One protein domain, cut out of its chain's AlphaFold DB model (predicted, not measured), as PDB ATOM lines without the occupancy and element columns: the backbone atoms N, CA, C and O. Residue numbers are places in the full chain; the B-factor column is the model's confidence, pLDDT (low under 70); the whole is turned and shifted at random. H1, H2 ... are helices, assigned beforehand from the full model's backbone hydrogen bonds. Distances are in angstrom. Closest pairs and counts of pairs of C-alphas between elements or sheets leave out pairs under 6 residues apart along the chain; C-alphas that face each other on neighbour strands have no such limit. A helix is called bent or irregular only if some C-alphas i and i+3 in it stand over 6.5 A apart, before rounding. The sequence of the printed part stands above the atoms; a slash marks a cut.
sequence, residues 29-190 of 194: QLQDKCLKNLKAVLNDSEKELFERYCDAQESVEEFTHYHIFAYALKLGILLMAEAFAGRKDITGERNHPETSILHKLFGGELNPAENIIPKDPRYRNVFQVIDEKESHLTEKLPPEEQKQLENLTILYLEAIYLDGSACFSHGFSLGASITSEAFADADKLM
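What this domain is: This is residues 29 to 190 of the 194 residues of an uncharacterized protein of Clostridiales bacterium (UniProt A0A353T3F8). Two very long helices, H2 and H7, run side by side the same way and make the length of a rod. At the end where both begin, the shorter helices H1 and H6 run against them, H1 packing on H7 and H6 on H2, in an up-and-down bundle of four. From the other end of H2 the chain returns to H6 through three short helices, H3, H4 and H5, with H4 packing on H2. The printed part has 162 residues with seven named helices, H1 to H7 in order along the chain, and no named strand; its class is all helix. The whole is loose, with a radius of gyration of the C-alphas of 22.1 A and spans of 70 by 30 by 24 A.

Where its parts are: H1, residues 29 to 41, begins at C-alpha 29 (5.516, -21.291, 33.025) and is 19.1 A long from first to last C-alpha. H2, residues 44 to 85, measures 61.6 A and ends at C-alpha 85 (-40.468, -29.111, 33.358). H3, residues 88 to 91, H4, residues 101 to 106, and H5, residues 112 to 115, are short. H3 is neither bent nor irregular, but only just: C-alphas 88 and 91 are 6.2 A apart. H6, residues 121 to 140, measures 29.3 A. H7, residues 143 to 190, is the longest, 70.5 A, and ends at C-alpha 190 (-43.819, -41.009, 23.873).

How they stand to each other: H2 and H7 are the hubs, touching three helices each. They touch at a shallow tilt of 26 degrees, the same way; their closest C-alphas, Leu 73 and Gly 171, are 4.1 A apart. H1 touches residues 145 to 156 of H7, closest at the C-alphas of Cys 34 and Leu 152, 6.2 A, opposite ways at a shallow tilt of 34 degrees, only just short of steep. H1 and H2 are close but not clearly touching. H6 touches residues 46 to 63 of H2, closest at the C-alphas of Tyr 53 and Lys 133, 5.8 A, opposite ways at a tilt of 36 degrees, only just steep. H6 and H7 form a helical hairpin and only just touch, with 3 pairs of C-alphas within 8 A, the closest being Thr 138 and Gln 146, 5.5 A. H4 touches residues 78 to 82 of H2, about perpendicular at 77 degrees, closest at the C-alphas of Leu 79 and Ile 101, 6.5 A. H5 and H2 are near each other, with 8 pairs of C-alphas within 10 A; H3 touches no helix. Every O i to N i+4 pair is within hydrogen-bond range in H2, H4 and H7, against 8 of 9 in H1 and 15 of 16 in H6; H3 and H5 are too short for such a pair.

The domain as a whole: The C-alphas farthest apart, of Pro 142 and Met 190, are 71.7 A apart. The printed part has no cut and no long link. Mean pLDDT of the printed part is 84.5; residues 86 to 99 are under 70.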
ATOM      1  N   GLN A  29       4.130 -21.722  33.259       85.25
ATOM      2  CA  GLN A  29       5.516 -21.291  33.025       85.25
ATOM      3  C   GLN A  29       6.019 -20.285  34.068       85.25
ATOM      4  O   GLN A  29       7.196 -20.316  34.450       85.25
ATOM      5  N   LEU A  30       5.158 -19.363  34.507       85.75
ATOM      6  CA  LEU A  30       5.494 -18.387  35.543       85.75
ATOM      7  C   LEU A  30       5.662 -19.055  36.907       85.75
ATOM      8  O   LEU A  30       6.630 -18.747  37.612       85.75
ATOM      9  N   GLN A  31       4.773 -19.985  37.250       86.62
ATOM     10  CA  GLN A  31       4.839 -20.780  38.471       86.62
ATOM     11  C   GLN A  31       6.130 -21.602  38.502       86.62
ATOM     12  O   GLN A  31       6.909 -21.496  39.449       86.62
ATOM     13  N   ASP A  32       6.435 -22.306  37.412       87.75
ATOM     14  CA  ASP A  32       7.629 -23.138  37.248       87.75
ATOM     15  C   ASP A  32       8.920 -22.330  37.422       87.75
ATOM     16  O   ASP A  32       9.898 -22.763  38.043       87.75
ATOM     17  N   LYS A  33       8.929 -21.110  36.876       88.12
ATOM     18  CA  LYS A  33      10.043 -20.172  37.012       88.12
ATOM     19  C   LYS A  33      10.194 -19.683  38.452       88.12
ATOM     20  O   LYS A  33      11.318 -19.664  38.955       88.12
ATOM     21  N   CYS A  34       9.103 -19.291  39.111       86.94
ATOM     22  CA  CYS A  34       9.135 -18.851  40.509       86.94
ATOM     23  C   CYS A  34       9.604 -19.980  41.430       86.94
ATOM     24  O   CYS A  34      10.480 -19.769  42.267       86.94
ATOM     25  N   LEU A  35       9.115 -21.197  41.201       89.31
ATOM     26  CA  LEU A  35       9.459 -22.386  41.970       89.31
ATOM     27  C   LEU A  35      10.945 -22.745  41.827       89.31
ATOM     28  O   LEU A  35      11.617 -23.006  42.826       89.31
ATOM     29  N   LYS A  36      11.499 -22.682  40.608       89.62
ATOM     30  CA  LYS A  36      12.941 -22.882  40.362       89.62
ATOM     31  C   LYS A  36      13.799 -21.817  41.042       89.62
ATOM     32  O   LYS A  36      14.811 -22.162  41.652       89.62
ATOM     33  N   ASN A  37      13.402 -20.547  40.951       88.38
ATOM     34  CA  ASN A  37      14.140 -19.444  41.564       88.38
ATOM     35  C   ASN A  37      14.162 -19.564  43.090       88.38
ATOM     36  O   ASN A  37      15.233 -19.466  43.684       88.38
ATOM     37  N   LEU A  38      13.012 -19.859  43.704       88.69
ATOM     38  CA  LEU A  38      12.917 -20.021  45.149       88.69
ATOM     39  C   LEU A  38      13.728 -21.241  45.606       88.69
ATOM     40  O   LEU A  38      14.599 -21.115  46.459       88.69
ATOM     41  N   LYS A  39      13.570 -22.414  44.975       90.75
ATOM     42  CA  LYS A  39      14.338 -23.625  45.344       90.75
ATOM     43  C   LYS A  39      15.857 -23.453  45.237       90.75
ATOM     44  O   LYS A  39      16.586 -24.141  45.954       90.75
ATOM     45  N   ALA A  40      16.346 -22.571  44.365       90.31
ATOM     46  CA  ALA A  40      17.778 -22.328  44.197       90.31
ATOM     47  C   ALA A  40      18.426 -21.623  45.401       90.31
ATOM     48  O   ALA A  40      19.632 -21.771  45.600       90.31
ATOM     49  N   VAL A  41      17.648 -20.881  46.194       88.31
ATOM     50  CA  VAL A  41      18.153 -20.066  47.313       88.31
ATOM     51  C   VAL A  41      17.892 -20.677  48.693       88.31
ATOM     52  O   VAL A  41      18.522 -20.266  49.662       88.31
ATOM     53  N   LEU A  42      17.020 -21.687  48.781       90.50
ATOM     54  CA  LEU A  42      16.692 -22.380  50.031       90.50
ATOM     55  C   LEU A  42      17.805 -23.344  50.474       90.50
ATOM     56  O   LEU A  42      18.407 -24.056  49.659       90.50
ATOM     57  N   ASN A  43      18.023 -23.442  51.786       90.50
ATOM     58  CA  ASN A  43      18.798 -24.537  52.380       90.50
ATOM     59  C   ASN A  43      17.981 -25.843  52.457       90.50
ATOM     60  O   ASN A  43      16.790 -25.863  52.163       90.50
ATOM     61  N   ASP A  44      18.608 -26.951  52.854       91.38
ATOM     62  CA  ASP A  44      17.958 -28.272  52.826       91.38
ATOM     63  C   ASP A  44      16.714 -28.360  53.729       91.38
ATOM     64  O   ASP A  44      15.706 -28.943  53.334       91.38
ATOM     65  N   SER A  45      16.736 -27.727  54.909       88.56
ATOM     66  CA  SER A  45      15.573 -27.708  55.809       88.56
ATOM     67  C   SER A  45      14.442 -26.827  55.274       88.56
ATOM     68  O   SER A  45      13.268 -27.139  55.461       88.56
ATOM     69  N   GLU A  46      14.784 -25.719  54.619       90.00
ATOM     70  CA  GLU A  46      13.821 -24.832  53.967       90.00
ATOM     71  C   GLU A  46      13.203 -25.473  52.725       90.00
ATOM     72  O   GLU A  46      12.009 -25.305  52.499       90.00
ATOM     73  N   LYS A  47      13.975 -26.248  51.956       92.25
ATOM     74  CA  LYS A  47      13.468 -27.015  50.810       92.25
ATOM     75  C   LYS A  47      12.436 -28.043  51.235       92.25
ATOM     76  O   LYS A  47      11.375 -28.080  50.633       92.25
ATOM     77  N   GLU A  48      12.705 -28.814  52.289       92.12
ATOM     78  CA  GLU A  48      11.732 -29.784  52.809       92.12
ATOM     79  C   GLU A  48      10.439 -29.086  53.265       92.12
ATOM     80  O   GLU A  48       9.329 -29.547  52.997       92.12
ATOM     81  N   LEU A  49      10.566 -27.936  53.938       91.31
ATOM     82  CA  LEU A  49       9.411 -27.143  54.354       91.31
ATOM     83  C   LEU A  49       8.618 -26.614  53.150       91.31
ATOM     84  O   LEU A  49       7.388 -26.646  53.173       91.31
ATOM     85  N   PHE A  50       9.323 -26.146  52.123       92.69
ATOM     86  CA  PHE A  50       8.748 -25.605  50.899       92.69
ATOM     87  C   PHE A  50       8.088 -26.680  50.031       92.69
ATOM     88  O   PHE A  50       7.015 -26.447  49.493       92.69
ATOM     89  N   GLU A  51       8.661 -27.878  49.947       92.69
ATOM     90  CA  GLU A  51       8.035 -29.012  49.257       92.69
ATOM     91  C   GLU A  51       6.702 -29.374  49.907       92.69
ATOM     92  O   GLU A  51       5.689 -29.441  49.226       92.69
ATOM     93  N   ARG A  52       6.656 -29.444  51.241       91.50
ATOM     94  CA  ARG A  52       5.396 -29.676  51.962       91.50
ATOM     95  C   ARG A  52       4.370 -28.555  51.782       91.50
ATOM     96  O   ARG A  52       3.177 -28.813  51.914       91.50
ATOM     97  N   TYR A  53       4.823 -27.321  51.563       92.62
ATOM     98  CA  TYR A  53       3.952 -26.201  51.207       92.62
ATOM     99  C   TYR A  53       3.363 -26.401  49.804       92.62
ATOM    100  O   TYR A  53       2.148 -26.314  49.650       92.62
ATOM    101  N   CYS A  54       4.192 -26.747  48.814       90.88
ATOM    102  CA  CYS A  54       3.741 -27.053  47.455       90.88
ATOM    103  C   CYS A  54       2.752 -28.229  47.421       90.88
ATOM    104  O   CYS A  54       1.690 -28.093  46.824       90.88
ATOM    105  N   ASP A  55       3.045 -29.329  48.120       90.88
ATOM    106  CA  ASP A  55       2.157 -30.501  48.188       90.88
ATOM    107  C   ASP A  55       0.780 -30.137  48.778       90.88
ATOM    108  O   ASP A  55      -0.262 -30.663  48.378       90.88
ATOM    109  N   ALA A  56       0.759 -29.227  49.760       89.38
ATOM    110  CA  ALA A  56      -0.477 -28.748  50.367       89.38
ATOM    111  C   ALA A  56      -1.275 -27.844  49.410       89.38
ATOM    112  O   ALA A  56      -2.499 -27.964  49.369       89.38
ATOM    113  N   GLN A  57      -0.599 -26.992  48.628       90.06
ATOM    114  CA  GLN A  57      -1.227 -26.175  47.579       90.06
ATOM    115  C   GLN A  57      -1.891 -27.056  46.509       90.06
ATOM    116  O   GLN A  57      -3.083 -26.899  46.253       90.06
ATOM    117  N   GLU A  58      -1.170 -28.050  45.981       86.94
ATOM    118  CA  GLU A  58      -1.694 -29.007  44.989       86.94
ATOM    119  C   GLU A  58      -2.894 -29.797  45.541       86.94
ATOM    120  O   GLU A  58      -3.916 -29.974  44.879       86.94
ATOM    121  N   SER A  59      -2.832 -30.196  46.816       86.06
ATOM    122  CA  SER A  59      -3.964 -30.857  47.475       86.06
ATOM    123  C   SER A  59      -5.208 -29.957  47.540       86.06
ATOM    124  O   SER A  59      -6.328 -30.428  47.333       86.06
ATOM    125  N   VAL A  60      -5.051 -28.664  47.860       85.25
ATOM    126  CA  VAL A  60      -6.172 -27.701  47.888       85.25
ATOM    127  C   VAL A  60      -6.774 -27.512  46.508       85.25
ATOM    128  O   VAL A  60      -8.003 -27.452  46.389       85.25
ATOM    129  N   GLU A  61      -5.926 -27.416  45.496       84.44
ATOM    130  CA  GLU A  61      -6.313 -27.289  44.100       84.44
ATOM    131  C   GLU A  61      -7.184 -28.473  43.663       84.44
ATOM    132  O   GLU A  61      -8.343 -28.272  43.287       84.44
ATOM    133  N   GLU A  62      -6.723 -29.710  43.883       83.12
ATOM    134  CA  GLU A  62      -7.484 -30.928  43.567       83.12
ATOM    135  C   GLU A  62      -8.856 -30.951  44.268       83.12
ATOM    136  O   GLU A  62      -9.901 -31.179  43.640       83.12
ATOM    137  N   PHE A  63      -8.886 -30.663  45.579       82.88
ATOM    138  CA  PHE A  63     -10.146 -30.597  46.324       82.88
ATOM    139  C   PHE A  63     -11.085 -29.546  45.735       82.88
ATOM    140  O   PHE A  63     -12.292 -29.790  45.630       82.88
ATOM    141  N   THR A  64     -10.562 -28.380  45.377       85.62
ATOM    142  CA  THR A  64     -11.356 -27.259  44.872       85.62
ATOM    143  C   THR A  64     -11.949 -27.593  43.505       85.62
ATOM    144  O   THR A  64     -13.161 -27.450  43.314       85.62
ATOM    145  N   HIS A  65     -11.150 -28.145  42.594       88.25
ATOM    146  CA  HIS A  65     -11.564 -28.487  41.234       88.25
ATOM    147  C   HIS A  65     -12.694 -29.521  41.198       88.25
ATOM    148  O   HIS A  65     -13.730 -29.285  40.563       88.25
ATOM    149  N   TYR A  66     -12.573 -30.613  41.962       87.56
ATOM    150  CA  TYR A  66     -13.643 -31.610  42.066       87.56
ATOM    151  C   TYR A  66     -14.957 -30.998  42.576       87.56
ATOM    152  O   TYR A  66     -16.033 -31.259  42.026       87.56
ATOM    153  N   HIS A  67     -14.898 -30.171  43.624       88.94
ATOM    154  CA  HIS A  67     -16.101 -29.578  44.213       88.94
ATOM    155  C   HIS A  67     -16.764 -28.574  43.270       88.94
ATOM    156  O   HIS A  67     -17.998 -28.563  43.177       88.94
ATOM    157  N   ILE A  68     -15.972 -27.783  42.539       90.50
ATOM    158  CA  ILE A  68     -16.470 -26.884  41.494       90.50
ATOM    159  C   ILE A  68     -17.171 -27.677  40.400       90.50
ATOM    160  O   ILE A  68     -18.334 -27.394  40.095       90.50
ATOM    161  N   PHE A  69     -16.521 -28.709  39.865       91.69
ATOM    162  CA  PHE A  69     -17.112 -29.560  38.840       91.69
ATOM    163  C   PHE A  69     -18.424 -30.200  39.316       91.69
ATOM    164  O   PHE A  69     -19.456 -30.099  38.650       91.69
ATOM    165  N   ALA A  70     -18.419 -30.825  40.495       90.88
ATOM    166  CA  ALA A  70     -19.578 -31.534  41.028       90.88
ATOM    167  C   ALA A  70     -20.756 -30.595  41.325       90.88
ATOM    168  O   ALA A  70     -21.916 -30.972  41.123       90.88
ATOM    169  N   TYR A  71     -20.480 -29.383  41.814       91.62
ATOM    170  CA  TYR A  71     -21.499 -28.354  41.998       91.62
ATOM    171  C   TYR A  71     -22.077 -27.911  40.654       91.62
ATOM    172  O   TYR A  71     -23.296 -27.923  40.479       91.62
ATOM    173  N   ALA A  72     -21.213 -27.574  39.694       92.50
ATOM    174  CA  ALA A  72     -21.621 -27.089  38.384       92.50
ATOM    175  C   ALA A  72     -22.443 -28.132  37.616       92.50
ATOM    176  O   ALA A  72     -23.483 -27.795  37.053       92.50
ATOM    177  N   LEU A  73     -22.054 -29.409  37.686       93.75
ATOM    178  CA  LEU A  73     -22.804 -30.536  37.129       93.75
ATOM    179  C   LEU A  73     -24.234 -30.595  37.661       93.75
ATOM    180  O   LEU A  73     -25.192 -30.646  36.890       93.75
ATOM    181  N   LYS A  74     -24.389 -30.550  38.987       91.56
ATOM    182  CA  LYS A  74     -25.710 -30.560  39.628       91.56
ATOM    183  C   LYS A  74     -26.518 -29.326  39.243       91.56
ATOM    184  O   LYS A  74     -27.706 -29.450  38.963       91.56
ATOM    185  N   LEU A  75     -25.883 -28.157  39.207       90.94
ATOM    186  CA  LEU A  75     -26.530 -26.909  38.820       90.94
ATOM    187  C   LEU A  75     -27.047 -26.964  37.374       90.94
ATOM    188  O   LEU A  75     -28.199 -26.607  37.138       90.94
ATOM    189  N   GLY A  76     -26.238 -27.460  36.432       92.56
ATOM    190  CA  GLY A  76     -26.630 -27.641  35.033       92.56
ATOM    191  C   GLY A  76     -27.816 -28.595  34.876       92.56
ATOM    192  O   GLY A  76     -28.765 -28.276  34.162       92.56
ATOM    193  N   ILE A  77     -27.814 -29.719  35.607       91.75
ATOM    194  CA  ILE A  77     -28.945 -30.662  35.632       91.75
ATOM    195  C   ILE A  77     -30.213 -29.981  36.152       91.75
ATOM    196  O   ILE A  77     -31.255 -30.041  35.504       91.75
ATOM    197  N   LEU A  78     -30.133 -29.325  37.312       89.25
ATOM    198  CA  LEU A  78     -31.293 -28.723  37.971       89.25
ATOM    199  C   LEU A  78     -31.901 -27.585  37.144       89.25
ATOM    200  O   LEU A  78     -33.117 -27.549  36.968       89.25
ATOM    201  N   LEU A  79     -31.069 -26.689  36.605       89.44
ATOM    202  CA  LEU A  79     -31.537 -25.597  35.748       89.44
ATOM    203  C   LEU A  79     -32.186 -26.127  34.472       89.44
ATOM    204  O   LEU A  79     -33.257 -25.651  34.095       89.44
ATOM    205  N   MET A  80     -31.568 -27.114  33.818       90.56
ATOM    206  CA  MET A  80     -32.111 -27.660  32.578       90.56
ATOM    207  C   MET A  80     -33.405 -28.439  32.832       90.56
ATOM    208  O   MET A  80     -34.379 -28.267  32.101       90.56
ATOM    209  N   ALA A  81     -33.463 -29.225  33.909       87.25
ATOM    210  CA  ALA A  81     -34.669 -29.940  34.310       87.25
ATOM    211  C   ALA A  81     -35.823 -28.974  34.618       87.25
ATOM    212  O   ALA A  81     -36.929 -29.191  34.131       87.25
ATOM    213  N   GLU A  82     -35.576 -27.883  35.353       84.69
ATOM    214  CA  GLU A  82     -36.597 -26.858  35.614       84.69
ATOM    215  C   GLU A  82     -37.049 -26.161  34.321       84.69
ATOM    216  O   GLU A  82     -38.246 -25.939  34.126       84.69
ATOM    217  N   ALA A  83     -36.121 -25.865  33.405       83.81
ATOM    218  CA  ALA A  83     -36.434 -25.244  32.119       83.81
ATOM    219  C   ALA A  83     -37.311 -26.135  31.221       83.81
ATOM    220  O   ALA A  83     -38.200 -25.627  30.531       83.81
ATOM    221  N   PHE A  84     -37.096 -27.455  31.229       77.19
ATOM    222  CA  PHE A  84     -37.954 -28.404  30.515       77.19
ATOM    223  C   PHE A  84     -39.278 -28.660  31.242       77.19
ATOM    224  O   PHE A  84     -40.326 -28.639  30.602       77.19
ATOM    225  N   ALA A  85     -39.265 -28.845  32.564       71.50
ATOM    226  CA  ALA A  85     -40.468 -29.111  33.358       71.50
ATOM    227  C   ALA A  85     -41.427 -27.910  33.419       71.50
ATOM    228  O   ALA A  85     -42.641 -28.099  33.468       71.50
ATOM    229  N   GLY A  86     -40.899 -26.681  33.360       62.72
ATOM    230  CA  GLY A  86     -41.679 -25.441  33.274       62.72
ATOM    231  C   GLY A  86     -42.461 -25.282  31.963       62.72
ATOM    232  O   GLY A  86     -43.356 -24.434  31.883       62.72
ATOM    233  N   ARG A  87     -42.183 -26.113  30.946       57.62
ATOM    234  CA  ARG A  87     -43.086 -26.311  29.811       57.62
ATOM    235  C   ARG A  87     -44.215 -27.231  30.284       57.62
ATOM    236  O   ARG A  87     -44.001 -28.405  30.576       57.62
ATOM    237  N   LYS A  88     -45.421 -26.668  30.434       52.06
ATOM    238  CA  LYS A  88     -46.635 -27.321  30.985       52.06
ATOM    239  C   LYS A  88     -46.958 -28.700  30.385       52.06
ATOM    240  O   LYS A  88     -47.710 -29.461  30.982       52.06
ATOM    241  N   ASP A  89     -46.413 -28.971  29.214       49.53
ATOM    242  CA  ASP A  89     -46.498 -30.160  28.383       49.53
ATOM    243  C   ASP A  89     -45.803 -31.400  28.979       49.53
ATOM    244  O   ASP A  89     -46.232 -32.505  28.657       49.53
ATOM    245  N   ILE A  90     -44.817 -31.261  29.880       50.06
ATOM    246  CA  ILE A  90     -44.021 -32.417  30.351       50.06
ATOM    247  C   ILE A  90     -44.359 -32.871  31.785       50.06
ATOM    248  O   ILE A  90     -44.303 -34.065  32.064       50.06
ATOM    249  N   THR A  91     -44.729 -31.971  32.710       50.19
ATOM    250  CA  THR A  91     -44.907 -32.357  34.138       50.19
ATOM    251  C   THR A  91     -46.189 -31.875  34.822       50.19
ATOM    252  O   THR A  91     -46.525 -32.367  35.894       50.19
ATOM    253  N   GLY A  92     -46.948 -30.948  34.228       45.75
ATOM    254  CA  GLY A  92     -48.246 -30.509  34.762       45.75
ATOM    255  C   GLY A  92     -48.238 -29.739  36.098       45.75
ATOM    256  O   GLY A  92     -49.292 -29.226  36.482       45.75
ATOM    257  N   GLU A  93     -47.105 -29.584  36.794       53.81
ATOM    258  CA  GLU A  93     -47.024 -28.864  38.075       53.81
ATOM    259  C   GLU A  93     -46.623 -27.385  37.917       53.81
ATOM    260  O   GLU A  93     -45.850 -26.996  37.041       53.81
ATOM    261  N   ARG A  94     -47.194 -26.511  38.761       53.81
ATOM    262  CA  ARG A  94     -46.856 -25.079  38.801       53.81
ATOM    263  C   ARG A  94     -45.656 -24.875  39.722       53.81
ATOM    264  O   ARG A  94     -45.791 -25.040  40.929       53.81
ATOM    265  N   ASN A  95     -44.528 -24.437  39.167       56.50
ATOM    266  CA  ASN A  95     -43.361 -24.030  39.952       56.50
ATOM    267  C   ASN A  95     -43.740 -22.919  40.951       56.50
ATOM    268  O   ASN A  95     -44.285 -21.881  40.565       56.50
ATOM    269  N   HIS A  96     -43.451 -23.130  42.238       61.78
ATOM    270  CA  HIS A  96     -43.553 -22.088  43.257       61.78
ATOM    271  C   HIS A  96     -42.380 -21.101  43.089       61.78
ATOM    272  O   HIS A  96     -41.234 -21.549  43.021       61.78
ATOM    273  N   PRO A  97     -42.618 -19.772  43.042       61.41
ATOM    274  CA  PRO A  97     -41.557 -18.784  42.810       61.41
ATOM    275  C   PRO A  97     -40.390 -18.888  43.802       61.41
ATOM    276  O   PRO A  97     -39.239 -18.744  43.410       61.41
ATOM    277  N   GLU A  98     -40.675 -19.221  45.064       62.41
ATOM    278  CA  GLU A  98     -39.668 -19.300  46.134       62.41
ATOM    279  C   GLU A  98     -38.751 -20.536  46.051       62.41
ATOM    280  O   GLU A  98     -37.681 -20.576  46.666       62.41
ATOM    281  N   THR A  99     -39.133 -21.558  45.280       69.69
ATOM    282  CA  THR A  99     -38.319 -22.766  45.067       69.69
ATOM    283  C   THR A  99     -37.714 -22.838  43.669       69.69
ATOM    284  O   THR A  99     -36.930 -23.747  43.414       69.69
ATOM    285  N   SER A 100     -38.045 -21.891  42.784       81.25
ATOM    286  CA  SER A 100     -37.529 -21.835  41.414       81.25
ATOM    287  C   SER A 100     -36.050 -21.464  41.404       81.25
ATOM    288  O   SER A 100     -35.652 -20.393  41.875       81.25
ATOM    289  N   ILE A 101     -35.223 -22.335  40.832       83.69
ATOM    290  CA  ILE A 101     -33.794 -22.079  40.667       83.69
ATOM    291  C   ILE A 101     -33.548 -20.954  39.657       83.69
ATOM    292  O   ILE A 101     -32.623 -20.166  39.842       83.69
ATOM    293  N   LEU A 102     -34.418 -20.805  38.651       82.44
ATOM    294  CA  LEU A 102     -34.375 -19.696  37.694       82.44
ATOM    295  C   LEU A 102     -34.696 -18.357  38.365       82.44
ATOM    296  O   LEU A 102     -34.040 -17.357  38.082       82.44
ATOM    297  N   HIS A 103     -35.675 -18.336  39.274       82.50
ATOM    298  CA  HIS A 103     -36.000 -17.140  40.046       82.50
ATOM    299  C   HIS A 103     -34.839 -16.731  40.954       82.50
ATOM    300  O   HIS A 103     -34.424 -15.575  40.925       82.50
ATOM    301  N   LYS A 104     -34.256 -17.692  41.682       84.81
ATOM    302  CA  LYS A 104     -33.080 -17.463  42.537       84.81
ATOM    303  C   LYS A 104     -31.868 -16.985  41.749       84.81
ATOM    304  O   LYS A 104     -31.148 -16.105  42.210       84.81
ATOM    305  N   LEU A 105     -31.656 -17.531  40.551       84.19
ATOM    306  CA  LEU A 105     -30.602 -17.079  39.647       84.19
ATOM    307  C   LEU A 105     -30.838 -15.630  39.197       84.19
ATOM    308  O   LEU A 105     -29.939 -14.807  39.314       84.19
ATOM    309  N   PHE A 106     -32.047 -15.300  38.730       82.69
ATOM    310  CA  PHE A 106     -32.392 -13.937  38.304       82.69
ATOM    311  C   PHE A 106     -32.304 -12.921  39.451       82.69
ATOM    312  O   PHE A 106     -31.864 -11.793  39.245       82.69
ATOM    313  N   GLY A 107     -32.706 -13.322  40.661       84.25
ATOM    314  CA  GLY A 107     -32.642 -12.501  41.869       84.25
ATOM    315  C   GLY A 107     -31.241 -12.354  42.469       84.25
ATOM    316  O   GLY A 107     -31.069 -11.564  43.392       84.25
ATOM    317  N   GLY A 108     -30.244 -13.094  41.968       83.31
ATOM    318  CA  GLY A 108     -28.882 -13.099  42.510       83.31
ATOM    319  C   GLY A 108     -28.715 -13.889  43.815       83.31
ATOM    320  O   GLY A 108     -27.644 -13.861  44.409       83.31
ATOM    321  N   GLU A 109     -29.740 -14.621  44.258       86.25
ATOM    322  CA  GLU A 109     -29.683 -15.492  45.444       86.25
ATOM    323  C   GLU A 109     -28.816 -16.738  45.208       86.25
ATOM    324  O   GLU A 109     -28.348 -17.374  46.153       86.25
ATOM    325  N   LEU A 110     -28.609 -17.109  43.941       83.38
ATOM    326  CA  LEU A 110     -27.732 -18.204  43.547       83.38
ATOM    327  C   LEU A 110     -26.382 -17.645  43.085       83.38
ATOM    328  O   LEU A 110     -26.215 -17.297  41.919       83.38
ATOM    329  N   ASN A 111     -25.415 -17.604  44.004       81.62
ATOM    330  CA  ASN A 111     -24.017 -17.285  43.711       81.62
ATOM    331  C   ASN A 111     -23.145 -18.553  43.821       81.62
ATOM    332  O   ASN A 111     -22.844 -18.987  44.937       81.62
ATOM    333  N   PRO A 112     -22.742 -19.188  42.704       75.12
ATOM    334  CA  PRO A 112     -21.884 -20.369  42.738       75.12
ATOM    335  C   PRO A 112     -20.575 -20.143  43.497       75.12
ATOM    336  O   PRO A 112     -20.185 -21.001  44.281       75.12
ATOM    337  N   ALA A 113     -19.947 -18.974  43.344       71.06
ATOM    338  CA  ALA A 113     -18.656 -18.679  43.963       71.06
ATOM    339  C   ALA A 113     -18.697 -18.745  45.503       71.06
ATOM    340  O   ALA A 113     -17.708 -19.102  46.131       71.06
ATOM    341  N   GLU A 114     -19.848 -18.467  46.120       70.75
ATOM    342  CA  GLU A 114     -20.025 -18.528  47.580       70.75
ATOM    343  C   GLU A 114     -20.445 -19.917  48.085       70.75
ATOM    344  O   GLU A 114     -20.277 -20.241  49.261       70.75
ATOM    345  N   ASN A 115     -21.008 -20.752  47.209       71.81
ATOM    346  CA  ASN A 115     -21.608 -22.032  47.585       71.81
ATOM    347  C   ASN A 115     -20.688 -23.238  47.344       71.81
ATOM    348  O   ASN A 115     -20.966 -24.330  47.849       71.81
ATOM    349  N   ILE A 116     -19.586 -23.049  46.612       76.06
ATOM    350  CA  ILE A 116     -18.585 -24.080  46.315       76.06
ATOM    351  C   ILE A 116     -17.452 -24.039  47.352       76.06
ATOM    352  O   ILE A 116     -16.273 -23.989  47.031       76.06
ATOM    353  N   ILE A 117     -17.799 -24.050  48.636       70.00
ATOM    354  CA  ILE A 117     -16.804 -24.258  49.692       70.00
ATOM    355  C   ILE A 117     -16.836 -25.743  50.058       70.00
ATOM    356  O   ILE A 117     -17.883 -26.219  50.527       70.00
ATOM    357  N   PRO A 118     -15.732 -26.494  49.872       77.50
ATOM    358  CA  PRO A 118     -15.657 -27.876  50.319       77.50
ATOM    359  C   PRO A 118     -16.018 -27.980  51.805       77.50
ATOM    360  O   PRO A 118     -15.414 -27.359  52.678       77.50
ATOM    361  N   LYS A 119     -17.053 -28.773  52.104       76.62
ATOM    362  CA  LYS A 119     -17.506 -29.018  53.486       76.62
ATOM    363  C   LYS A 119     -16.654 -30.062  54.203       76.62
ATOM    364  O   LYS A 119     -16.854 -30.298  55.393       76.62
ATOM    365  N   ASP A 120     -15.744 -30.698  53.474       77.94
ATOM    366  CA  ASP A 120     -14.845 -31.703  54.006       77.94
ATOM    367  C   ASP A 120     -13.906 -31.073  55.055       77.94
ATOM    368  O   ASP A 120     -13.199 -30.111  54.743       77.94
ATOM    369  N   PRO A 121     -13.857 -31.591  56.295       81.00
ATOM    370  CA  PRO A 121     -12.925 -31.108  57.309       81.00
ATOM    371  C   PRO A 121     -11.458 -31.155  56.865       81.00
ATOM    372  O   PRO A 121     -10.664 -30.330  57.315       81.00
ATOM    373  N   ARG A 122     -11.097 -32.083  55.966       83.00
ATOM    374  CA  ARG A 122      -9.749 -32.185  55.393       83.00
ATOM    375  C   ARG A 122      -9.361 -30.906  54.670       83.00
ATOM    376  O   ARG A 122      -8.262 -30.430  54.898       83.00
ATOM    377  N   TYR A 123     -10.273 -30.307  53.906       80.88
ATOM    378  CA  TYR A 123     -10.023 -29.056  53.187       80.88
ATOM    379  C   TYR A 123      -9.578 -27.935  54.133       80.88
ATOM    380  O   TYR A 123      -8.558 -27.293  53.907       80.88
ATOM    381  N   ARG A 124     -10.284 -27.762  55.259       84.69
ATOM    382  CA  ARG A 124      -9.912 -26.769  56.281       84.69
ATOM    383  C   ARG A 124      -8.549 -27.057  56.902       84.69
ATOM    384  O   ARG A 124      -7.788 -26.128  57.136       84.69
ATOM    385  N   ASN A 125      -8.250 -28.329  57.157       86.69
ATOM    386  CA  ASN A 125      -6.955 -28.722  57.700       86.69
ATOM    387  C   ASN A 125      -5.817 -28.441  56.708       86.69
ATOM    388  O   ASN A 125      -4.762 -27.989  57.135       86.69
ATOM    389  N   VAL A 126      -6.012 -28.679  55.404       87.00
ATOM    390  CA  VAL A 126      -4.976 -28.371  54.404       87.00
ATOM    391  C   VAL A 126      -4.734 -26.863  54.322       87.00
ATOM    392  O   VAL A 126      -3.581 -26.454  54.356       87.00
ATOM    393  N   PHE A 127      -5.783 -26.035  54.336       85.31
ATOM    394  CA  PHE A 127      -5.621 -24.574  54.392       85.31
ATOM    395  C   PHE A 127      -4.840 -24.105  55.621       85.31
ATOM    396  O   PHE A 127      -3.933 -23.293  55.497       85.31
ATOM    397  N   GLN A 128      -5.124 -24.669  56.798       88.06
ATOM    398  CA  GLN A 128      -4.340 -24.369  58.000       88.06
ATOM    399  C   GLN A 128      -2.866 -24.745  57.831       88.06
ATOM    400  O   GLN A 128      -1.988 -23.991  58.238       88.06
ATOM    401  N   VAL A 129      -2.584 -25.893  57.208       90.12
ATOM    402  CA  VAL A 129      -1.207 -26.301  56.910       90.12
ATOM    403  C   VAL A 129      -0.549 -25.321  55.940       90.12
ATOM    404  O   VAL A 129       0.596 -24.955  56.177       90.12
ATOM    405  N   ILE A 130      -1.240 -24.874  54.890       90.94
ATOM    406  CA  ILE A 130      -0.721 -23.861  53.959       90.94
ATOM    407  C   ILE A 130      -0.332 -22.595  54.726       90.94
ATOM    408  O   ILE A 130       0.837 -22.213  54.679       90.94
ATOM    409  N   ASP A 131      -1.256 -22.030  55.507       90.06
ATOM    410  CA  ASP A 131      -1.033 -20.799  56.275       90.06
ATOM    411  C   ASP A 131       0.154 -20.942  57.247       90.06
ATOM    412  O   ASP A 131       1.025 -20.070  57.340       90.06
ATOM    413  N   GLU A 132       0.226 -22.065  57.971       92.81
ATOM    414  CA  GLU A 132       1.313 -22.356  58.911       92.81
ATOM    415  C   GLU A 132       2.675 -22.459  58.214       92.81
ATOM    416  O   GLU A 132       3.694 -22.013  58.760       92.81
ATOM    417  N   LYS A 133       2.715 -23.089  57.034       90.50
ATOM    418  CA  LYS A 133       3.944 -23.304  56.261       90.50
ATOM    419  C   LYS A 133       4.405 -22.025  55.581       90.50
ATOM    420  O   LYS A 133       5.589 -21.708  55.674       90.50
ATOM    421  N   GLU A 134       3.490 -21.280  54.974       92.12
ATOM    422  CA  GLU A 134       3.761 -19.979  54.362       92.12
ATOM    423  C   GLU A 134       4.292 -18.985  55.399       92.12
ATOM    424  O   GLU A 134       5.310 -18.332  55.163       92.12
ATOM    425  N   SER A 135       3.689 -18.951  56.593       92.56
ATOM    426  CA  SER A 135       4.159 -18.113  57.703       92.56
ATOM    427  C   SER A 135       5.585 -18.482  58.125       92.56
ATOM    428  O   SER A 135       6.457 -17.618  58.209       92.56
ATOM    429  N   HIS A 136       5.864 -19.778  58.319       91.31
ATOM    430  CA  HIS A 136       7.208 -20.244  58.686       91.31
ATOM    431  C   HIS A 136       8.264 -19.969  57.610       91.31
ATOM    432  O   HIS A 136       9.424 -19.727  57.943       91.31
ATOM    433  N   LEU A 137       7.900 -20.066  56.330       90.94
ATOM    434  CA  LEU A 137       8.800 -19.740  55.226       90.94
ATOM    435  C   LEU A 137       9.074 -18.236  55.201       90.94
ATOM    436  O   LEU A 137      10.231 -17.828  55.167       90.94
ATOM    437  N   THR A 138       8.029 -17.420  55.317       92.06
ATOM    438  CA  THR A 138       8.128 -15.955  55.332       92.06
ATOM    439  C   THR A 138       9.059 -15.457  56.438       92.06
ATOM    440  O   THR A 138       9.911 -14.612  56.182       92.06
ATOM    441  N   GLU A 139       8.970 -16.017  57.647       91.81
ATOM    442  CA  GLU A 139       9.840 -15.639  58.773       91.81
ATOM    443  C   GLU A 139      11.329 -15.934  58.537       91.81
ATOM    444  O   GLU A 139      12.193 -15.246  59.088       91.81
ATOM    445  N   LYS A 140      11.644 -16.965  57.748       87.50
ATOM    446  CA  LYS A 140      13.024 -17.412  57.501       87.50
ATOM    447  C   LYS A 140      13.649 -16.767  56.272       87.50
ATOM    448  O   LYS A 140      14.874 -16.661  56.201       87.50
ATOM    449  N   LEU A 141      12.827 -16.360  55.310       88.19
ATOM    450  CA  LEU A 141      13.297 -15.842  54.035       88.19
ATOM    451  C   LEU A 141      13.754 -14.382  54.143       88.19
ATOM    452  O   LEU A 141      13.146 -13.597  54.876       88.19
ATOM    453  N   PRO A 142      14.796 -13.978  53.396       88.88
ATOM    454  CA  PRO A 142      15.108 -12.567  53.227       88.88
ATOM    455  C   PRO A 142      13.999 -11.835  52.440       88.88
ATOM    456  O   PRO A 142      13.196 -12.473  51.757       88.88
ATOM    457  N   PRO A 143      13.926 -10.490  52.510       89.31
ATOM    458  CA  PRO A 143      12.808  -9.728  51.941       89.31
ATOM    459  C   PRO A 143      12.565  -9.928  50.437       89.31
ATOM    460  O   PRO A 143      11.425  -9.848  49.985       89.31
ATOM    461  N   GLU A 144      13.616 -10.173  49.651       86.94
ATOM    462  CA  GLU A 144      13.478 -10.395  48.206       86.94
ATOM    463  C   GLU A 144      12.810 -11.749  47.922       86.94
ATOM    464  O   GLU A 144      11.939 -11.866  47.063       86.94
ATOM    465  N   GLU A 145      13.161 -12.768  48.696       87.50
ATOM    466  CA  GLU A 145      12.633 -14.123  48.608       87.50
ATOM    467  C   GLU A 145      11.230 -14.228  49.213       87.50
ATOM    468  O   GLU A 145      10.403 -14.969  48.687       87.50
ATOM    469  N   GLN A 146      10.914 -13.439  50.248       91.06
ATOM    470  CA  GLN A 146       9.538 -13.280  50.742       91.06
ATOM    471  C   GLN A 146       8.615 -12.787  49.623       91.06
ATOM    472  O   GLN A 146       7.544 -13.346  49.409       91.06
ATOM    473  N   LYS A 147       9.062 -11.794  48.846       90.19
ATOM    474  CA  LYS A 147       8.308 -11.297  47.690       90.19
ATOM    475  C   LYS A 147       8.159 -12.358  46.597       90.19
ATOM    476  O   LYS A 147       7.137 -12.404  45.918       90.19
ATOM    477  N   GLN A 148       9.166 -13.211  46.394       88.88
ATOM    478  CA  GLN A 148       9.048 -14.332  45.456       88.88
ATOM    479  C   GLN A 148       8.045 -15.385  45.936       88.88
ATOM    480  O   GLN A 148       7.299 -15.905  45.107       88.88
ATOM    481  N   LEU A 149       7.996 -15.663  47.241       91.69
ATOM    482  CA  LEU A 149       6.995 -16.546  47.835       91.69
ATOM    483  C   LEU A 149       5.582 -15.966  47.681       91.69
ATOM    484  O   LEU A 149       4.707 -16.672  47.200       91.69
ATOM    485  N   GLU A 150       5.384 -14.678  47.972       91.75
ATOM    486  CA  GLU A 150       4.095 -13.991  47.782       91.75
ATOM    487  C   GLU A 150       3.629 -14.046  46.318       91.75
ATOM    488  O   GLU A 150       2.486 -14.404  46.035       91.75
ATOM    489  N   ASN A 151       4.527 -13.766  45.365       91.19
ATOM    490  CA  ASN A 151       4.215 -13.893  43.940       91.19
ATOM    491  C   ASN A 151       3.814 -15.329  43.569       91.19
ATOM    492  O   ASN A 151       2.911 -15.518  42.759       91.19
ATOM    493  N   LEU A 152       4.476 -16.336  44.145       91.62
ATOM    494  CA  LEU A 152       4.129 -17.735  43.917       91.62
ATOM    495  C   LEU A 152       2.747 -18.076  44.498       91.62
ATOM    496  O   LEU A 152       1.972 -18.746  43.825       91.62
ATOM    497  N   THR A 153       2.409 -17.587  45.695       91.06
ATOM    498  CA  THR A 153       1.070 -17.746  46.291       91.06
ATOM    499  C   THR A 153      -0.013 -17.128  45.403       91.06
ATOM    500  O   THR A 153      -1.047 -17.748  45.166       91.06
ATOM    501  N   ILE A 154       0.235 -15.939  44.844       91.50
ATOM    502  CA  ILE A 154      -0.687 -15.298  43.894       91.50
ATOM    503  C   ILE A 154      -0.875 -16.162  42.640       91.50
ATOM    504  O   ILE A 154      -2.008 -16.341  42.199       91.50
ATOM    505  N   LEU A 155       0.207 -16.730  42.094       90.00
ATOM    506  CA  LEU A 155       0.133 -17.610  40.924       90.00
ATOM    507  C   LEU A 155      -0.656 -18.897  41.209       90.00
ATOM    508  O   LEU A 155      -1.432 -19.312  40.357       90.00
ATOM    509  N   TYR A 156      -0.523 -19.492  42.402       89.50
ATOM    510  CA  TYR A 156      -1.364 -20.626  42.813       89.50
ATOM    511  C   TYR A 156      -2.852 -20.253  42.842       89.50
ATOM    512  O   TYR A 156      -3.688 -20.993  42.331       89.50
ATOM    513  N   LEU A 157      -3.200 -19.088  43.398       87.06
ATOM    514  CA  LEU A 157      -4.591 -18.619  43.423       87.06
ATOM    515  C   LEU A 157      -5.146 -18.361  42.016       87.06
ATOM    516  O   LEU A 157      -6.319 -18.630  41.759       87.06
ATOM    517  N   GLU A 158      -4.318 -17.834  41.113       87.31
ATOM    518  CA  GLU A 158      -4.689 -17.613  39.715       87.31
ATOM    519  C   GLU A 158      -4.916 -18.939  38.974       87.31
ATOM    520  O   GLU A 158      -5.935 -19.072  38.298       87.31
ATOM    521  N   ALA A 159      -4.042 -19.934  39.166       83.81
ATOM    522  CA  ALA A 159      -4.204 -21.279  38.607       83.81
ATOM    523  C   ALA A 159      -5.518 -21.931  39.072       83.81
ATOM    524  O   ALA A 159      -6.368 -22.255  38.243       83.81
ATOM    525  N   ILE A 160      -5.764 -21.959  40.390       84.62
ATOM    526  CA  ILE A 160      -7.010 -22.485  40.981       84.62
ATOM    527  C   ILE A 160      -8.251 -21.793  40.395       84.62
ATOM    528  O   ILE A 160      -9.301 -22.414  40.211       84.62
ATOM    529  N   TYR A 161      -8.171 -20.490  40.114       83.94
ATOM    530  CA  TYR A 161      -9.281 -19.758  39.509       83.94
ATOM    531  C   TYR A 161      -9.517 -20.151  38.043       83.94
ATOM    532  O   TYR A 161     -10.669 -20.373  37.651       83.94
ATOM    533  N   LEU A 162      -8.458 -20.221  37.232       84.44
ATOM    534  CA  LEU A 162      -8.543 -20.574  35.811       84.44
ATOM    535  C   LEU A 162      -9.078 -21.998  35.631       84.44
ATOM    536  O   LEU A 162     -10.080 -22.207  34.938       84.44
ATOM    537  N   ASP A 163      -8.490 -22.953  36.339       83.56
ATOM    538  CA  ASP A 163      -8.884 -24.357  36.279       83.56
ATOM    539  C   ASP A 163     -10.242 -24.588  36.942       83.56
ATOM    540  O   ASP A 163     -11.081 -25.343  36.437       83.56
ATOM    541  N   GLY A 164     -10.537 -23.851  38.014       86.38
ATOM    542  CA  GLY A 164     -11.869 -23.781  38.598       86.38
ATOM    543  C   GLY A 164     -12.926 -23.328  37.587       86.38
ATOM    544  O   GLY A 164     -13.989 -23.945  37.476       86.38
ATOM    545  N   SER A 165     -12.646 -22.298  36.788       85.25
ATOM    546  CA  SER A 165     -13.545 -21.833  35.722       85.25
ATOM    547  C   SER A 165     -13.773 -22.904  34.646       85.25
ATOM    548  O   SER A 165     -14.914 -23.128  34.212       85.25
ATOM    549  N   ALA A 166     -12.717 -23.626  34.257       86.50
ATOM    550  CA  ALA A 166     -12.808 -24.745  33.321       86.50
ATOM    551  C   ALA A 166     -13.656 -25.893  33.895       86.50
ATOM    552  O   ALA A 166     -14.614 -26.337  33.247       86.50
ATOM    553  N   CYS A 167     -13.387 -26.299  35.142       89.12
ATOM    554  CA  CYS A 167     -14.160 -27.291  35.892       89.12
ATOM    555  C   CYS A 167     -15.641 -26.915  35.969       89.12
ATOM    556  O   CYS A 167     -16.511 -27.761  35.743       89.12
ATOM    557  N   PHE A 168     -15.940 -25.645  36.254       90.19
ATOM    558  CA  PHE A 168     -17.311 -25.151  36.323       90.19
ATOM    559  C   PHE A 168     -17.993 -25.267  34.961       90.19
ATOM    560  O   PHE A 168     -19.070 -25.853  34.844       90.19
ATOM    561  N   SER A 169     -17.353 -24.744  33.917       89.06
ATOM    562  CA  SER A 169     -17.902 -24.728  32.560       89.06
ATOM    563  C   SER A 169     -18.167 -26.143  32.041       89.06
ATOM    564  O   SER A 169     -19.234 -26.407  31.478       89.06
ATOM    565  N   HIS A 170     -17.233 -27.069  32.276       89.38
ATOM    566  CA  HIS A 170     -17.366 -28.474  31.891       89.38
ATOM    567  C   HIS A 170     -18.454 -29.187  32.688       89.38
ATOM    568  O   HIS A 170     -19.333 -29.808  32.089       89.38
ATOM    569  N   GLY A 171     -18.439 -29.065  34.019       92.19
ATOM    570  CA  GLY A 171     -19.457 -29.662  34.882       92.19
ATOM    571  C   GLY A 171     -20.852 -29.195  34.485       92.19
ATOM    572  O   GLY A 171     -21.720 -30.015  34.184       92.19
ATOM    573  N   PHE A 172     -21.049 -27.880  34.382       93.25
ATOM    574  CA  PHE A 172     -22.325 -27.288  33.989       93.25
ATOM    575  C   PHE A 172     -22.808 -27.792  32.627       93.25
ATOM    576  O   PHE A 172     -23.939 -28.271  32.508       93.25
ATOM    577  N   SER A 173     -21.948 -27.708  31.608       92.69
ATOM    578  CA  SER A 173     -22.296 -28.091  30.236       92.69
ATOM    579  C   SER A 173     -22.640 -29.572  30.134       92.69
ATOM    580  O   SER A 173     -23.622 -29.930  29.482       92.69
ATOM    581  N   LEU A 174     -21.887 -30.435  30.821       92.94
ATOM    582  CA  LEU A 174     -22.176 -31.863  30.881       92.94
ATOM    583  C   LEU A 174     -23.536 -32.129  31.536       92.94
ATOM    584  O   LEU A 174     -24.339 -32.888  30.997       92.94
ATOM    585  N   GLY A 175     -23.832 -31.469  32.656       93.19
ATOM    586  CA  GLY A 175     -25.095 -31.646  33.374       93.19
ATOM    587  C   GLY A 175     -26.310 -31.223  32.548       93.19
ATOM    588  O   GLY A 175     -27.311 -31.944  32.475       93.19
ATOM    589  N   ALA A 176     -26.198 -30.082  31.868       92.50
ATOM    590  CA  ALA A 176     -27.218 -29.607  30.940       92.50
ATOM    591  C   ALA A 176     -27.399 -30.567  29.750       92.50
ATOM    592  O   ALA A 176     -28.532 -30.871  29.374       92.50
ATOM    593  N   SER A 177     -26.299 -31.091  29.199       90.44
ATOM    594  CA  SER A 177     -26.318 -32.001  28.044       90.44
ATOM    595  C   SER A 177     -26.961 -33.345  28.378       90.44
ATOM    596  O   SER A 177     -27.861 -33.771  27.660       90.44
ATOM    597  N   ILE A 178     -26.585 -33.961  29.508       92.00
ATOM    598  CA  ILE A 178     -27.191 -35.213  30.005       92.00
ATOM    599  C   ILE A 178     -28.703 -35.046  30.164       92.00
ATOM    600  O   ILE A 178     -29.485 -35.900  29.750       92.00
ATOM    601  N   THR A 179     -29.127 -33.922  30.744       91.25
ATOM    602  CA  THR A 179     -30.553 -33.645  30.943       91.25
ATOM    603  C   THR A 179     -31.262 -33.456  29.604       91.25
ATOM    604  O   THR A 179     -32.307 -34.053  29.370       91.25
ATOM    605  N   SER A 180     -30.680 -32.678  28.690       88.44
ATOM    606  CA  SER A 180     -31.227 -32.469  27.347       88.44
ATOM    607  C   SER A 180     -31.399 -33.779  26.572       88.44
ATOM    608  O   SER A 180     -32.435 -33.983  25.940       88.44
ATOM    609  N   GLU A 181     -30.408 -34.671  26.624       91.50
ATOM    610  CA  GLU A 181     -30.454 -35.990  25.984       91.50
ATOM    611  C   GLU A 181     -31.580 -36.854  26.563       91.50
ATOM    612  O   GLU A 181     -32.414 -37.362  25.813       91.50
ATOM    613  N   ALA A 182     -31.674 -36.933  27.894       89.31
ATOM    614  CA  ALA A 182     -32.701 -37.719  28.573       89.31
ATOM    615  C   ALA A 182     -34.128 -37.265  28.214       89.31
ATOM    616  O   ALA A 182     -34.994 -38.098  27.944       89.31
ATOM    617  N   PHE A 183     -34.379 -35.951  28.171       85.00
ATOM    618  CA  PHE A 183     -35.688 -35.414  27.782       85.00
ATOM    619  C   PHE A 183     -35.990 -35.643  26.294       85.00
ATOM    620  O   PHE A 183     -37.122 -35.984  25.954       85.00
ATOM    621  N   ALA A 184     -34.998 -35.507  25.408       85.31
ATOM    622  CA  ALA A 184     -35.177 -35.775  23.981       85.31
ATOM    623  C   ALA A 184     -35.502 -37.251  23.698       85.31
ATOM    624  O   ALA A 184     -36.307 -37.553  22.817       85.31
ATOM    625  N   ASP A 185     -34.897 -38.181  24.430       86.69
ATOM    626  CA  ASP A 185     -35.195 -39.605  24.285       86.69
ATOM    627  C   ASP A 185     -36.544 -39.989  24.899       86.69
ATOM    628  O   ASP A 185     -37.268 -40.794  24.306       86.69
ATOM    629  N   ALA A 186     -36.932 -39.373  26.019       83.00
ATOM    630  CA  ALA A 186     -38.276 -39.522  26.573       83.00
ATOM    631  C   ALA A 186     -39.354 -39.070  25.571       83.00
ATOM    632  O   ALA A 186     -40.311 -39.806  25.332       83.00
ATOM    633  N   ASP A 187     -39.163 -37.919  24.924       79.69
ATOM    634  CA  ASP A 187     -40.062 -37.393  23.887       79.69
ATOM    635  C   ASP A 187     -40.216 -38.372  22.706       79.69
ATOM    636  O   ASP A 187     -41.328 -38.744  22.324       79.69
ATOM    637  N   LYS A 188     -39.100 -38.915  22.197       83.75
ATOM    638  CA  LYS A 188     -39.116 -39.948  21.141       83.75
ATOM    639  C   LYS A 188     -39.852 -41.222  21.554       83.75
ATOM    640  O   LYS A 188     -40.454 -41.865  20.697       83.75
ATOM    641  N   LEU A 189     -39.755 -41.640  22.820       78.56
ATOM    642  CA  LEU A 189     -40.465 -42.818  23.327       78.56
ATOM    643  C   LEU A 189     -41.973 -42.568  23.411       78.56
ATOM    644  O   LEU A 189     -42.742 -43.457  23.059       78.56
ATOM    645  N   MET A 190     -42.396 -41.368  23.816       75.69
ATOM    646  CA  MET A 190     -43.819 -41.009  23.873       75.69
ATOM    647  C   MET A 190     -44.452 -40.826  22.489       75.69
ATOM    648  O   MET A 190     -45.645 -41.065  22.326       75.69
TER     649      MET A 190